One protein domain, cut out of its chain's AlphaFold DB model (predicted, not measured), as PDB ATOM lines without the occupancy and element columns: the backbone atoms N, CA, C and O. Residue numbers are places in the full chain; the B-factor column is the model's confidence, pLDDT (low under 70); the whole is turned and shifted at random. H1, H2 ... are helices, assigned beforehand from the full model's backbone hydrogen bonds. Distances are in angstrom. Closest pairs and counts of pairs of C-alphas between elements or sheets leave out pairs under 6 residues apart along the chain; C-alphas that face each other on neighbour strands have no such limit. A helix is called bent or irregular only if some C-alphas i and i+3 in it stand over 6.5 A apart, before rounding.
ATOM      1  N   GLN A  53     112.573  12.674 100.780       94.12
ATOM      2  CA  GLN A  53     112.447  12.659  99.320       94.12
ATOM      3  C   GLN A  53     113.625  13.289  98.556       94.12
ATOM      4  O   GLN A  53     113.688  13.155  97.339       94.12
ATOM      5  N   TYR A  54     114.522  14.001  99.243       92.38
ATOM      6  CA  TYR A  54     115.683  14.650  98.637       92.38
ATOM      7  C   TYR A  54     116.997  13.964  98.994       92.38
ATOM      8  O   TYR A  54     117.899  13.935  98.163       92.38
ATOM      9  N   ILE A  55     117.123  13.443 100.219       92.94
ATOM     10  CA  ILE A  55     118.403  12.918 100.715       92.94
ATOM     11  C   ILE A  55     118.345  11.461 101.160       92.94
ATOM     12  O   ILE A  55     119.388  10.836 101.311       92.94
ATOM     13  N   GLN A  56     117.172  10.868 101.377       94.38
ATOM     14  CA  GLN A  56     117.095   9.469 101.788       94.38
ATOM     15  C   GLN A  56     117.298   8.560 100.578       94.38
ATOM     16  O   GLN A  56     116.475   8.529  99.668       94.38
ATOM     17  N   LEU A  57     118.361   7.756 100.607       94.25
ATOM     18  CA  LEU A  57     118.706   6.822  99.532       94.25
ATOM     19  C   LEU A  57     117.533   5.927  99.112       94.25
ATOM     20  O   LEU A  57     117.301   5.718  97.921       94.25
ATOM     21  N   LEU A  58     116.788   5.415 100.096       95.38
ATOM     22  CA  LEU A  58     115.628   4.571  99.835       95.38
ATOM     23  C   LEU A  58     114.560   5.310  99.025       95.38
ATOM     24  O   LEU A  58     114.053   4.744  98.067       95.38
ATOM     25  N   ASP A  59     114.255   6.563  99.354       95.56
ATOM     26  CA  ASP A  59     113.230   7.331  98.644       95.56
ATOM     27  C   ASP A  59     113.718   7.771  97.258       95.56
ATOM     28  O   ASP A  59     113.005   7.599  96.267       95.56
ATOM     29  N   VAL A  60     114.943   8.306  97.183       95.19
ATOM     30  CA  VAL A  60     115.476   8.953  95.973       95.19
ATOM     31  C   VAL A  60     115.889   7.951  94.905       95.19
ATOM     32  O   VAL A  60     115.655   8.209  93.727       95.19
ATOM     33  N   TYR A  61     116.493   6.824  95.287       96.06
ATOM     34  CA  TYR A  61     117.044   5.852  94.336       96.06
ATOM     35  C   TYR A  61     116.245   4.557  94.292       96.06
ATOM     36  O   TYR A  61     115.919   4.080  93.206       96.06
ATOM     37  N   VAL A  62     115.919   3.973  95.448       97.19
ATOM     38  CA  VAL A  62     115.317   2.631  95.488       97.19
ATOM     39  C   VAL A  62     113.836   2.676  95.129       97.19
ATOM     40  O   VAL A  62     113.410   2.014  94.187       97.19
ATOM     41  N   PHE A  63     113.033   3.457  95.847       97.06
ATOM     42  CA  PHE A  63     111.584   3.485  95.665       97.06
ATOM     43  C   PHE A  63     111.148   4.251  94.419       97.06
ATOM     44  O   PHE A  63     110.116   3.910  93.845       97.06
ATOM     45  N   SER A  64     111.915   5.248  93.978       96.12
ATOM     46  CA  SER A  64     111.700   5.903  92.685       96.12
ATOM     47  C   SER A  64     111.876   4.907  91.530       96.12
ATOM     48  O   SER A  64     110.939   4.692  90.763       96.12
ATOM     49  N   SER A  65     113.019   4.215  91.472       97.69
ATOM     50  CA  SER A  65     113.322   3.212  90.443       97.69
ATOM     51  C   SER A  65     112.367   2.024  90.516       97.69
ATOM     52  O   SER A  65     111.876   1.562  89.491       97.69
ATOM     53  N   PHE A  66     112.034   1.564  91.724       98.50
ATOM     54  CA  PHE A  66     111.065   0.489  91.921       98.50
ATOM     55  C   PHE A  66     109.694   0.817  91.341       98.50
ATOM     56  O   PHE A  66     109.107  -0.039  90.685       98.50
ATOM     57  N   LYS A  67     109.181   2.034  91.557       98.06
ATOM     58  CA  LYS A  67     107.892   2.445  90.985       98.06
ATOM     59  C   LYS A  67     107.931   2.380  89.460       98.06
ATOM     60  O   LYS A  67     107.022   1.795  88.885       98.06
ATOM     61  N   ASN A  68     108.988   2.902  88.836       98.06
ATOM     62  CA  ASN A  68     109.154   2.853  87.380       98.06
ATOM     63  C   ASN A  68     109.186   1.404  86.874       98.06
ATOM     64  O   ASN A  68     108.334   1.021  86.083       98.06
ATOM     65  N   HIS A  69     110.052   0.553  87.436       98.56
ATOM     66  CA  HIS A  69     110.119  -0.857  87.037       98.56
ATOM     67  C   HIS A  69     108.819  -1.624  87.293       98.56
ATOM     68  O   HIS A  69     108.509  -2.573  86.576       98.56
ATOM     69  N   TYR A  70     108.065  -1.256  88.332       98.44
ATOM     70  CA  TYR A  70     106.759  -1.847  88.595       98.44
ATOM     71  C   TYR A  70     105.753  -1.476  87.505       98.44
ATOM     72  O   TYR A  70     105.007  -2.353  87.065       98.44
ATOM     73  N   TYR A  71     105.742  -0.215  87.057       97.81
ATOM     74  CA  TYR A  71     104.931   0.208  85.916       97.81
ATOM     75  C   TYR A  71     105.335  -0.539  84.643       97.81
ATOM     76  O   TYR A  71     104.458  -1.137  84.028       97.81
ATOM     77  N   ASP A  72     106.630  -0.634  84.335       97.81
ATOM     78  CA  ASP A  72     107.122  -1.364  83.158       97.81
ATOM     79  C   ASP A  72     106.678  -2.838  83.181       97.81
ATOM     80  O   ASP A  72     106.114  -3.354  82.220       97.81
ATOM     81  N   CYS A  73     106.856  -3.525  84.316       97.50
ATOM     82  CA  CYS A  73     106.406  -4.912  84.476       97.50
ATOM     83  C   CYS A  73     104.880  -5.054  84.319       97.50
ATOM     84  O   CYS A  73     104.396  -6.079  83.834       97.50
ATOM     85  N   ALA A  74     104.108  -4.061  84.770       95.00
ATOM     86  CA  ALA A  74     102.659  -4.063  84.621       95.00
ATOM     87  C   ALA A  74     102.239  -3.830  83.161       95.00
ATOM     88  O   ALA A  74     101.320  -4.504  82.694       95.00
ATOM     89  N   GLU A  75     102.911  -2.934  82.439       94.25
ATOM     90  CA  GLU A  75     102.685  -2.696  81.011       94.25
ATOM     91  C   GLU A  75     103.041  -3.925  80.172       94.25
ATOM     92  O   GLU A  75     102.186  -4.397  79.429       94.25
ATOM     93  N   GLU A  76     104.209  -4.540  80.385       94.75
ATOM     94  CA  GLU A  76     104.605  -5.797  79.726       94.75
ATOM     95  C   GLU A  76     103.541  -6.892  79.914       94.75
ATOM     96  O   GLU A  76     103.181  -7.623  78.986       94.75
ATOM     97  N   PHE A  77     102.981  -7.000  81.124       92.88
ATOM     98  CA  PHE A  77     101.889  -7.932  81.387       92.88
ATOM     99  C   PHE A  77     100.627  -7.579  80.585       92.88
ATOM    100  O   PHE A  77      99.978  -8.478  80.044       92.88
ATOM    101  N   LEU A  78     100.256  -6.300  80.504       90.25
ATOM    102  CA  LEU A  78      99.089  -5.846  79.745       90.25
ATOM    103  C   LEU A  78      99.266  -6.024  78.233       90.25
ATOM    104  O   LEU A  78      98.298  -6.381  77.564       90.25
ATOM    105  N   GLU A  79     100.468  -5.829  77.699       90.25
ATOM    106  CA  GLU A  79     100.784  -6.046  76.285       90.25
ATOM    107  C   GLU A  79     100.665  -7.523  75.905       90.25
ATOM    108  O   GLU A  79      99.979  -7.860  74.939       90.25
ATOM    109  N   LEU A  80     101.243  -8.419  76.713       89.62
ATOM    110  CA  LEU A  80     101.199  -9.868  76.477       89.62
ATOM    111  C   LEU A  80      99.788 -10.455  76.585       89.62
ATOM    112  O   LEU A  80      99.453 -11.408  75.884       89.62
ATOM    113  N   ASN A  81      98.958  -9.913  77.480       87.38
ATOM    114  CA  ASN A  81      97.602 -10.418  77.715       87.38
ATOM    115  C   ASN A  81      96.530  -9.627  76.943       87.38
ATOM    116  O   ASN A  81      95.387 -10.073  76.841       87.38
ATOM    117  N   GLY A  82      96.906  -8.487  76.363       76.56
ATOM    118  CA  GLY A  82      96.069  -7.569  75.603       76.56
ATOM    119  C   GLY A  82      95.220  -6.626  76.479       76.56
ATOM    120  O   GLY A  82      94.577  -7.069  77.437       76.56
ATOM    121  N   PRO A  83      95.061  -5.340  76.096       65.44
ATOM    122  CA  PRO A  83      94.199  -4.376  76.802       65.44
ATOM    123  C   PRO A  83      92.704  -4.744  76.758       65.44
ATOM    124  O   PRO A  83      91.891  -4.187  77.493       65.44
ATOM    125  N   ARG A  84      92.326  -5.702  75.900       58.25
ATOM    126  CA  ARG A  84      90.968  -6.252  75.762       58.25
ATOM    127  C   ARG A  84      90.804  -7.632  76.384       58.25
ATOM    128  O   ARG A  84      89.791  -8.286  76.118       58.25
ATOM    129  N   SER A  85      91.763  -8.100  77.187       60.44
ATOM    130  CA  SER A  85      91.568  -9.353  77.904       60.44
ATOM    131  C   SER A  85      90.307  -9.196  78.761       60.44
ATOM    132  O   SER A  85      90.251  -8.426  79.718       60.44
ATOM    133  N   LYS A  86      89.242  -9.929  78.423       67.69
ATOM    134  CA  LYS A  86      88.052 -10.064  79.285       67.69
ATOM    135  C   LYS A  86      88.387 -10.884  80.542       67.69
ATOM    136  O   LYS A  86      87.501 -11.468  81.164       67.69
ATOM    137  N   LEU A  87      89.672 -10.989  80.880       73.19
ATOM    138  CA  LEU A  87      90.212 -11.867  81.887       73.19
ATOM    139  C   LEU A  87      89.872 -11.272  83.251       73.19
ATOM    140  O   LEU A  87      90.605 -10.479  83.841       73.19
ATOM    141  N   LYS A  88      88.693 -11.632  83.754       86.38
ATOM    142  CA  LYS A  88      88.263 -11.249  85.091       86.38
ATOM    143  C   LYS A  88      89.065 -12.065  86.100       86.38
ATOM    144  O   LYS A  88      88.658 -13.150  86.503       86.38
ATOM    145  N   LEU A  89      90.217 -11.531  86.500       89.69
ATOM    146  CA  LEU A  89      91.056 -12.144  87.521       89.69
ATOM    147  C   LEU A  89      90.290 -12.248  88.843       89.69
ATOM    148  O   LEU A  89      89.782 -11.245  89.362       89.69
ATOM    149  N   THR A  90      90.270 -13.453  89.406       94.69
ATOM    150  CA  THR A  90      89.831 -13.704  90.782       94.69
ATOM    151  C   THR A  90      90.739 -12.981  91.779       94.69
ATOM    152  O   THR A  90      91.893 -12.662  91.480       94.69
ATOM    153  N   SER A  91      90.266 -12.772  93.009       95.50
ATOM    154  CA  SER A  91      91.076 -12.165  94.076       95.50
ATOM    155  C   SER A  91      92.379 -12.929  94.342       95.50
ATOM    156  O   SER A  91      93.402 -12.322  94.649       95.50
ATOM    157  N   SER A  92      92.375 -14.260  94.191       97.19
ATOM    158  CA  SER A  92      93.589 -15.071  94.334       97.19
ATOM    159  C   SER A  92      94.595 -14.788  93.216       97.19
ATOM    160  O   SER A  92      95.755 -14.487  93.490       97.19
ATOM    161  N   GLN A  93      94.139 -14.774  91.959       94.06
ATOM    162  CA  GLN A  93      95.001 -14.486  90.812       94.06
ATOM    163  C   GLN A  93      95.569 -13.063  90.851       94.06
ATOM    164  O   GLN A  93      96.741 -12.877  90.540       94.06
ATOM    165  N   ARG A  94      94.786 -12.067  91.292       93.88
ATOM    166  CA  ARG A  94      95.278 -10.687  91.468       93.88
ATOM    167  C   ARG A  94      96.422 -10.605  92.474       93.88
ATOM    168  O   ARG A  94      97.390  -9.897  92.225       93.88
ATOM    169  N   ARG A  95      96.333 -11.343  93.587       97.44
ATOM    170  CA  ARG A  95      97.417 -11.407  94.582       97.44
ATOM    171  C   ARG A  95      98.673 -12.039  93.992       97.44
ATOM    172  O   ARG A  95      99.736 -11.444  94.100       97.44
ATOM    173  N   ILE A  96      98.536 -13.182  93.315       96.75
ATOM    174  CA  ILE A  96      99.664 -13.861  92.656       96.75
ATOM    175  C   ILE A  96     100.326 -12.937  91.629       96.75
ATOM    176  O   ILE A  96     101.550 -12.830  91.605       96.75
ATOM    177  N   LEU A  97      99.527 -12.252  90.807       95.38
ATOM    178  CA  LEU A  97     100.027 -11.294  89.826       95.38
ATOM    179  C   LEU A  97     100.786 -10.150  90.507       95.38
ATOM    180  O   LEU A  97     101.939  -9.916  90.171       95.38
ATOM    181  N   CYS A  98     100.186  -9.497  91.506       97.06
ATOM    182  CA  CYS A  98     100.826  -8.418  92.259       97.06
ATOM    183  C   CYS A  98     102.166  -8.859  92.872       97.06
ATOM    184  O   CYS A  98     103.169  -8.162  92.730       97.06
ATOM    185  N   THR A  99     102.226 -10.049  93.481       98.25
ATOM    186  CA  THR A  99     103.473 -10.604  94.027       98.25
ATOM    187  C   THR A  99     104.527 -10.819  92.944       98.25
ATOM    188  O   THR A  99     105.685 -10.471  93.157       98.25
ATOM    189  N   ARG A 100     104.145 -11.351  91.775       98.00
ATOM    190  CA  ARG A 100     105.069 -11.547  90.647       98.00
ATOM    191  C   ARG A 100     105.607 -10.219  90.124       98.00
ATOM    192  O   ARG A 100     106.819 -10.072  90.040       98.00
ATOM    193  N   LEU A 101     104.726  -9.253  89.857       97.88
ATOM    194  CA  LEU A 101     105.113  -7.918  89.391       97.88
ATOM    195  C   LEU A 101     106.050  -7.231  90.390       97.88
ATOM    196  O   LEU A 101     107.109  -6.749  90.007       97.88
ATOM    197  N   THR A 102     105.712  -7.274  91.683       98.38
ATOM    198  CA  THR A 102     106.555  -6.728  92.761       98.38
ATOM    199  C   THR A 102     107.924  -7.405  92.782       98.38
ATOM    200  O   THR A 102     108.942  -6.723  92.832       98.38
ATOM    201  N   SER A 103     107.970  -8.740  92.721       98.38
ATOM    202  CA  SER A 103     109.225  -9.497  92.751       98.38
ATOM    203  C   SER A 103     110.117  -9.166  91.554       98.38
ATOM    204  O   SER A 103     111.319  -8.967  91.724       98.38
ATOM    205  N   SER A 104     109.540  -9.090  90.353       98.38
ATOM    206  CA  SER A 104     110.265  -8.742  89.129       98.38
ATOM    207  C   SER A 104     110.781  -7.305  89.165       98.38
ATOM    208  O   SER A 104     111.966  -7.075  88.922       98.38
ATOM    209  N   ALA A 105     109.932  -6.347  89.547       98.44
ATOM    210  CA  ALA A 105     110.313  -4.945  89.680       98.44
ATOM    211  C   ALA A 105     111.417  -4.744  90.727       98.44
ATOM    212  O   ALA A 105     112.362  -3.985  90.507       98.44
ATOM    213  N   TRP A 106     111.344  -5.462  91.851       98.44
ATOM    214  CA  TRP A 106     112.366  -5.417  92.892       98.44
ATOM    215  C   TRP A 106     113.713  -5.945  92.393       98.44
ATOM    216  O   TRP A 106     114.734  -5.293  92.595       98.44
ATOM    217  N   ALA A 107     113.722  -7.072  91.675       98.31
ATOM    218  CA  ALA A 107     114.942  -7.619  91.088       98.31
ATOM    219  C   ALA A 107     115.598  -6.639  90.095       98.31
ATOM    220  O   ALA A 107     116.796  -6.380  90.207       98.31
ATOM    221  N   ARG A 108     114.813  -6.030  89.191       98.44
ATOM    222  CA  ARG A 108     115.302  -4.996  88.252       98.44
ATOM    223  C   ARG A 108     115.851  -3.767  88.982       98.44
ATOM    224  O   ARG A 108     116.889  -3.222  88.615       98.44
ATOM    225  N   THR A 109     115.194  -3.362  90.064       98.25
ATOM    226  CA  THR A 109     115.632  -2.236  90.901       98.25
ATOM    227  C   THR A 109     116.986  -2.505  91.547       98.25
ATOM    228  O   THR A 109     117.877  -1.669  91.471       98.25
ATOM    229  N   LEU A 110     117.185  -3.685  92.138       96.94
ATOM    230  CA  LEU A 110     118.466  -4.019  92.765       96.94
ATOM    231  C   LEU A 110     119.612  -4.156  91.754       96.94
ATOM    232  O   LEU A 110     120.755  -3.894  92.105       96.94
ATOM    233  N   GLN A 111     119.316  -4.557  90.516       97.50
ATOM    234  CA  GLN A 111     120.313  -4.683  89.447       97.50
ATOM    235  C   GLN A 111     120.699  -3.344  88.809       97.50
ATOM    236  O   GLN A 111     121.799  -3.218  88.281       97.50
ATOM    237  N   SER A 112     119.803  -2.357  88.830       97.25
ATOM    238  CA  SER A 112     120.012  -1.055  88.177       97.25
ATOM    239  C   SER A 112     120.698  -0.019  89.066       97.25
ATOM    240  O   SER A 112     121.226   0.966  88.552       97.25
ATOM    241  N   ILE A 113     120.696  -0.213  90.387       96.88
ATOM    242  CA  ILE A 113     121.229   0.770  91.332       96.88
ATOM    243  C   ILE A 113     122.679   0.447  91.684       96.88
ATOM    244  O   ILE A 113     122.975  -0.539  92.357       96.88
ATOM    245  N   ASP A 114     123.578   1.361  91.326       94.94
ATOM    246  CA  ASP A 114     124.904   1.443  91.926       94.94
ATOM    247  C   ASP A 114     124.801   2.159  93.279       94.94
ATOM    248  O   ASP A 114     124.763   3.391  93.363       94.94
ATOM    249  N   PHE A 115     124.732   1.374  94.354       91.06
ATOM    250  CA  PHE A 115     124.568   1.904  95.704       91.06
ATOM    251  C   PHE A 115     125.708   2.838  96.119       91.06
ATOM    252  O   PHE A 115     125.439   3.829  96.793       91.06
ATOM    253  N   GLN A 116     126.957   2.578  95.719       88.69
ATOM    254  CA  GLN A 116     128.086   3.429  96.110       88.69
ATOM    255  C   GLN A 116     127.944   4.824  95.504       88.69
ATOM    256  O   GLN A 116     128.036   5.829  96.212       88.69
ATOM    257  N   ASN A 117     127.656   4.887  94.204       88.94
ATOM    258  CA  ASN A 117     127.446   6.156  93.520       88.94
ATOM    259  C   ASN A 117     126.172   6.866  93.991       88.94
ATOM    260  O   ASN A 117     126.178   8.089  94.120       88.94
ATOM    261  N   ALA A 118     125.117   6.121  94.324       91.81
ATOM    262  CA  ALA A 118     123.888   6.678  94.883       91.81
ATOM    263  C   ALA A 118     124.077   7.257  96.300       91.81
ATOM    264  O   ALA A 118     123.494   8.285  96.632       91.81
ATOM    265  N   PHE A 119     124.913   6.649  97.148       89.00
ATOM    266  CA  PHE A 119     125.288   7.257  98.428       89.00
ATOM    267  C   PHE A 119     126.103   8.542  98.209       89.00
ATOM    268  O   PHE A 119     125.794   9.580  98.799       89.00
ATOM    269  N   ARG A 120     127.104   8.502  97.319       84.88
ATOM    270  CA  ARG A 120     127.958   9.662  97.012       84.88
ATOM    271  C   ARG A 120     127.174  10.849  96.455       84.88
ATOM    272  O   ARG A 120     127.401  11.978  96.880       84.88
ATOM    273  N   SER A 121     126.249  10.615  95.528       87.94
ATOM    274  CA  SER A 121     125.452  11.678  94.901       87.94
ATOM    275  C   SER A 121     124.547  12.420  95.888       87.94
ATOM    276  O   SER A 121     124.262  13.599  95.682       87.94
ATOM    277  N   LEU A 122     124.132  11.751  96.968       88.25
ATOM    278  CA  LEU A 122     123.349  12.326  98.064       88.25
ATOM    279  C   LEU A 122     124.211  13.016  99.127       88.25
ATOM    280  O   LEU A 122     123.677  13.525 100.110       88.25
ATOM    281  N   GLY A 123     125.533  13.040  98.947       82.38
ATOM    282  CA  GLY A 123     126.460  13.658  99.890       82.38
ATOM    283  C   GLY A 123     126.795  12.781 101.096       82.38
ATOM    284  O   GLY A 123     127.279  13.297 102.098       82.38
ATOM    285  N   TYR A 124     126.576  11.465 101.025       83.00
ATOM    286  CA  TYR A 124     127.098  10.543 102.035       83.00
ATOM    287  C   TYR A 124     128.574  10.267 101.731       83.00
ATOM    288  O   TYR A 124     128.922   9.456 100.876       83.00
ATOM    289  N   THR A 125     129.437  11.029 102.400       64.25
ATOM    290  CA  THR A 125     130.831  11.294 102.009       64.25
ATOM    291  C   THR A 125     131.871  10.355 102.617       64.25
ATOM    292  O   THR A 125     133.041  10.403 102.257       64.25
ATOM    293  N   TRP A 126     131.469   9.485 103.542       58.94
ATOM    294  CA  TRP A 126     132.418   8.828 104.446       58.94
ATOM    295  C   TRP A 126     133.025   7.516 103.928       58.94
ATOM    296  O   TRP A 126     133.565   6.736 104.704       58.94
ATOM    297  N   ILE A 127     132.903   7.229 102.631       56.44
ATOM    298  CA  ILE A 127     133.350   5.942 102.073       56.44
ATOM    299  C   ILE A 127     134.864   5.949 101.789       56.44
ATOM    300  O   ILE A 127     135.483   4.889 101.795       56.44
ATOM    301  N   ASP A 128     135.480   7.117 101.586       60.59
ATOM    302  CA  ASP A 128     136.883   7.224 101.154       60.59
ATOM    303  C   ASP A 128     137.630   8.485 101.634       60.59
ATOM    304  O   ASP A 128     138.752   8.723 101.190       60.59
ATOM    305  N   ASN A 129     137.043   9.294 102.529       62.75
ATOM    306  CA  ASN A 129     137.581  10.604 102.941       62.75
ATOM    307  C   ASN A 129     137.885  11.552 101.762       62.75
ATOM    308  O   ASN A 129     138.664  12.497 101.903       62.75
ATOM    309  N   ALA A 130     137.279  11.330 100.593       67.56
ATOM    310  CA  ALA A 130     137.488  12.201  99.452       67.56
ATOM    311  C   ALA A 130     136.783  13.549  99.657       67.56
ATOM    312  O   ALA A 130     135.671  13.628 100.188       67.56
ATOM    313  N   ILE A 131     137.416  14.620  99.171       71.38
ATOM    314  CA  ILE A 131     136.775  15.932  99.065       71.38
ATOM    315  C   ILE A 131     135.594  15.804  98.107       71.38
ATOM    316  O   ILE A 131     135.754  15.400  96.953       71.38
ATOM    317  N   ILE A 132     134.411  16.193  98.572       69.56
ATOM    318  CA  ILE A 132     133.188  16.100  97.783       69.56
ATOM    319  C   ILE A 132     132.761  17.469  97.299       69.56
ATOM    320  O   ILE A 132     132.564  18.411  98.065       69.56
ATOM    321  N   GLN A 133     132.591  17.546  95.986       76.06
ATOM    322  CA  GLN A 133     132.030  18.684  95.288       76.06
ATOM    323  C   GLN A 133     130.803  18.183  94.520       76.06
ATOM    324  O   GLN A 133     130.957  17.601  93.441       76.06
ATOM    325  N   PRO A 134     129.585  18.340  95.071       69.25
ATOM    326  CA  PRO A 134     128.368  17.922  94.394       69.25
ATOM    327  C   PRO A 134     128.296  18.559  93.004       69.25
ATOM    328  O   PRO A 134     128.467  19.771  92.856       69.25
ATOM    329  N   SER A 135     128.013  17.758  91.974       73.31
ATOM    330  CA  SER A 135     128.001  18.216  90.573       73.31
ATOM    331  C   SER A 135     127.053  19.397  90.326       73.31
ATOM    332  O   SER A 135     127.305  20.236  89.461       73.31
ATOM    333  N   HIS A 136     125.986  19.488  91.121       73.69
ATOM    334  CA  HIS A 136     124.963  20.525  91.057       73.69
ATOM    335  C   HIS A 136     125.264  21.758  91.936       73.69
ATOM    336  O   HIS A 136     124.571  22.764  91.806       73.69
ATOM    337  N   ILE A 137     126.300  21.735  92.789       74.12
ATOM    338  CA  ILE A 137     126.672  22.850  93.683       74.12
ATOM    339  C   ILE A 137     128.170  23.144  93.550       74.12
ATOM    340  O   ILE A 137     128.977  22.810  94.411       74.12
ATOM    341  N   LYS A 138     128.560  23.813  92.455       81.75
ATOM    342  CA  LYS A 138     129.979  24.047  92.120       81.75
ATOM    343  C   LYS A 138     130.767  24.817  93.186       81.75
ATOM    344  O   LYS A 138     131.978  24.642  93.262       81.75
ATOM    345  N   TRP A 139     130.115  25.675  93.967       82.31
ATOM    346  CA  TRP A 139     130.768  26.485  95.002       82.31
ATOM    347  C   TRP A 139     130.948  25.746  96.331       82.31
ATOM    348  O   TRP A 139     131.727  26.195  97.167       82.31
ATOM    349  N   TYR A 140     130.251  24.628  96.540       78.31
ATOM    350  CA  TYR A 140     130.336  23.870  97.779       78.31
ATOM    351  C   TYR A 140     131.386  22.769  97.647       78.31
ATOM    352  O   TYR A 140     131.306  21.923  96.755       78.31
ATOM    353  N   LYS A 141     132.366  22.780  98.548       78.50
ATOM    354  CA  LYS A 141     133.325  21.694  98.736       78.50
ATOM    355  C   LYS A 141     133.270  21.268 100.190       78.50
ATOM    356  O   LYS A 141     133.430  22.102 101.077       78.50
ATOM    357  N   PHE A 142     133.042  19.986 100.414       76.31
ATOM    358  CA  PHE A 142     133.112  19.381 101.731       76.31
ATOM    359  C   PHE A 142     134.410  18.586 101.834       76.31
ATOM    360  O   PHE A 142     134.599  17.628 101.084       76.31
ATOM    361  N   ASP A 143     135.296  19.006 102.736       76.50
ATOM    362  CA  ASP A 143     136.493  18.256 103.112       76.50
ATOM    363  C   ASP A 143     136.207  17.516 104.426       76.50
ATOM    364  O   ASP A 143     136.065  18.164 105.463       76.50
TER     365      ASP A 143
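This is residues 53 to 143 of the 190 residues of the protein "Hypothetical protein" of Rotaria socialis (UniProt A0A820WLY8). Two long helices, H1 and H2, cross as a skewed X, the later part of H2 packing on H1, and beyond the end of H2 the short helix H3 and a loop of residues 122 to 143 carry the shape on to one end of its long axis. The other end is made by the link between H1 and H2, and residues 90 to 96, of which 91 to 96 belong to H2, stick out near it. The printed part has 91 residues with three named helices, in the order H1, H2, H3, and no named strand: the class is all helix. The whole is extended, with a radius of gyration of the C-alphas of 19.1 A, and its outline is a rod of 60 by 20 by 19 A.

After residues 53 to 56, H1 runs from Leu 57, C-alpha at (118.706, 6.822, 99.532), to Asn 81, over 34.9 A. It is irregular, but only just: C-alphas 60 and 63 are 6.7 A apart. H2, residues 91 to 112, begins at C-alpha (91.076, -12.165, 94.076) and spans 31.6 A. H3, residues 115 to 121, ends at C-alpha (125.452, 11.678, 94.901).

H1 and H2 touch, H2 with residues 101 to 110 alone; their closest C-alphas, of Tyr 70 and Ala 105, are 4.8 A apart. They run opposite ways at a steep tilt of 53 degrees. H1, with residues 57 to 61 alone, only just touches H3, with 3 pairs of C-alphas within 8 A, the closest being Leu 57 and Phe 119 at 6.7 A. H2 and H3 are apart. In H2 and H3 every O i to N i+4 pair is within hydrogen-bond range; in H1, 19 of 21 are.

The C-alphas farthest apart, of Lys 86 and Asp 143, are 61.0 A from each other. The printed part has no cut. The link H1 to H2 is short, with 9 residues, and H2 to H3 tight, with 2. Mean pLDDT of the printed part is 87.8; residues 83 to 86, 125 to 130, 132 and 134 are under 70.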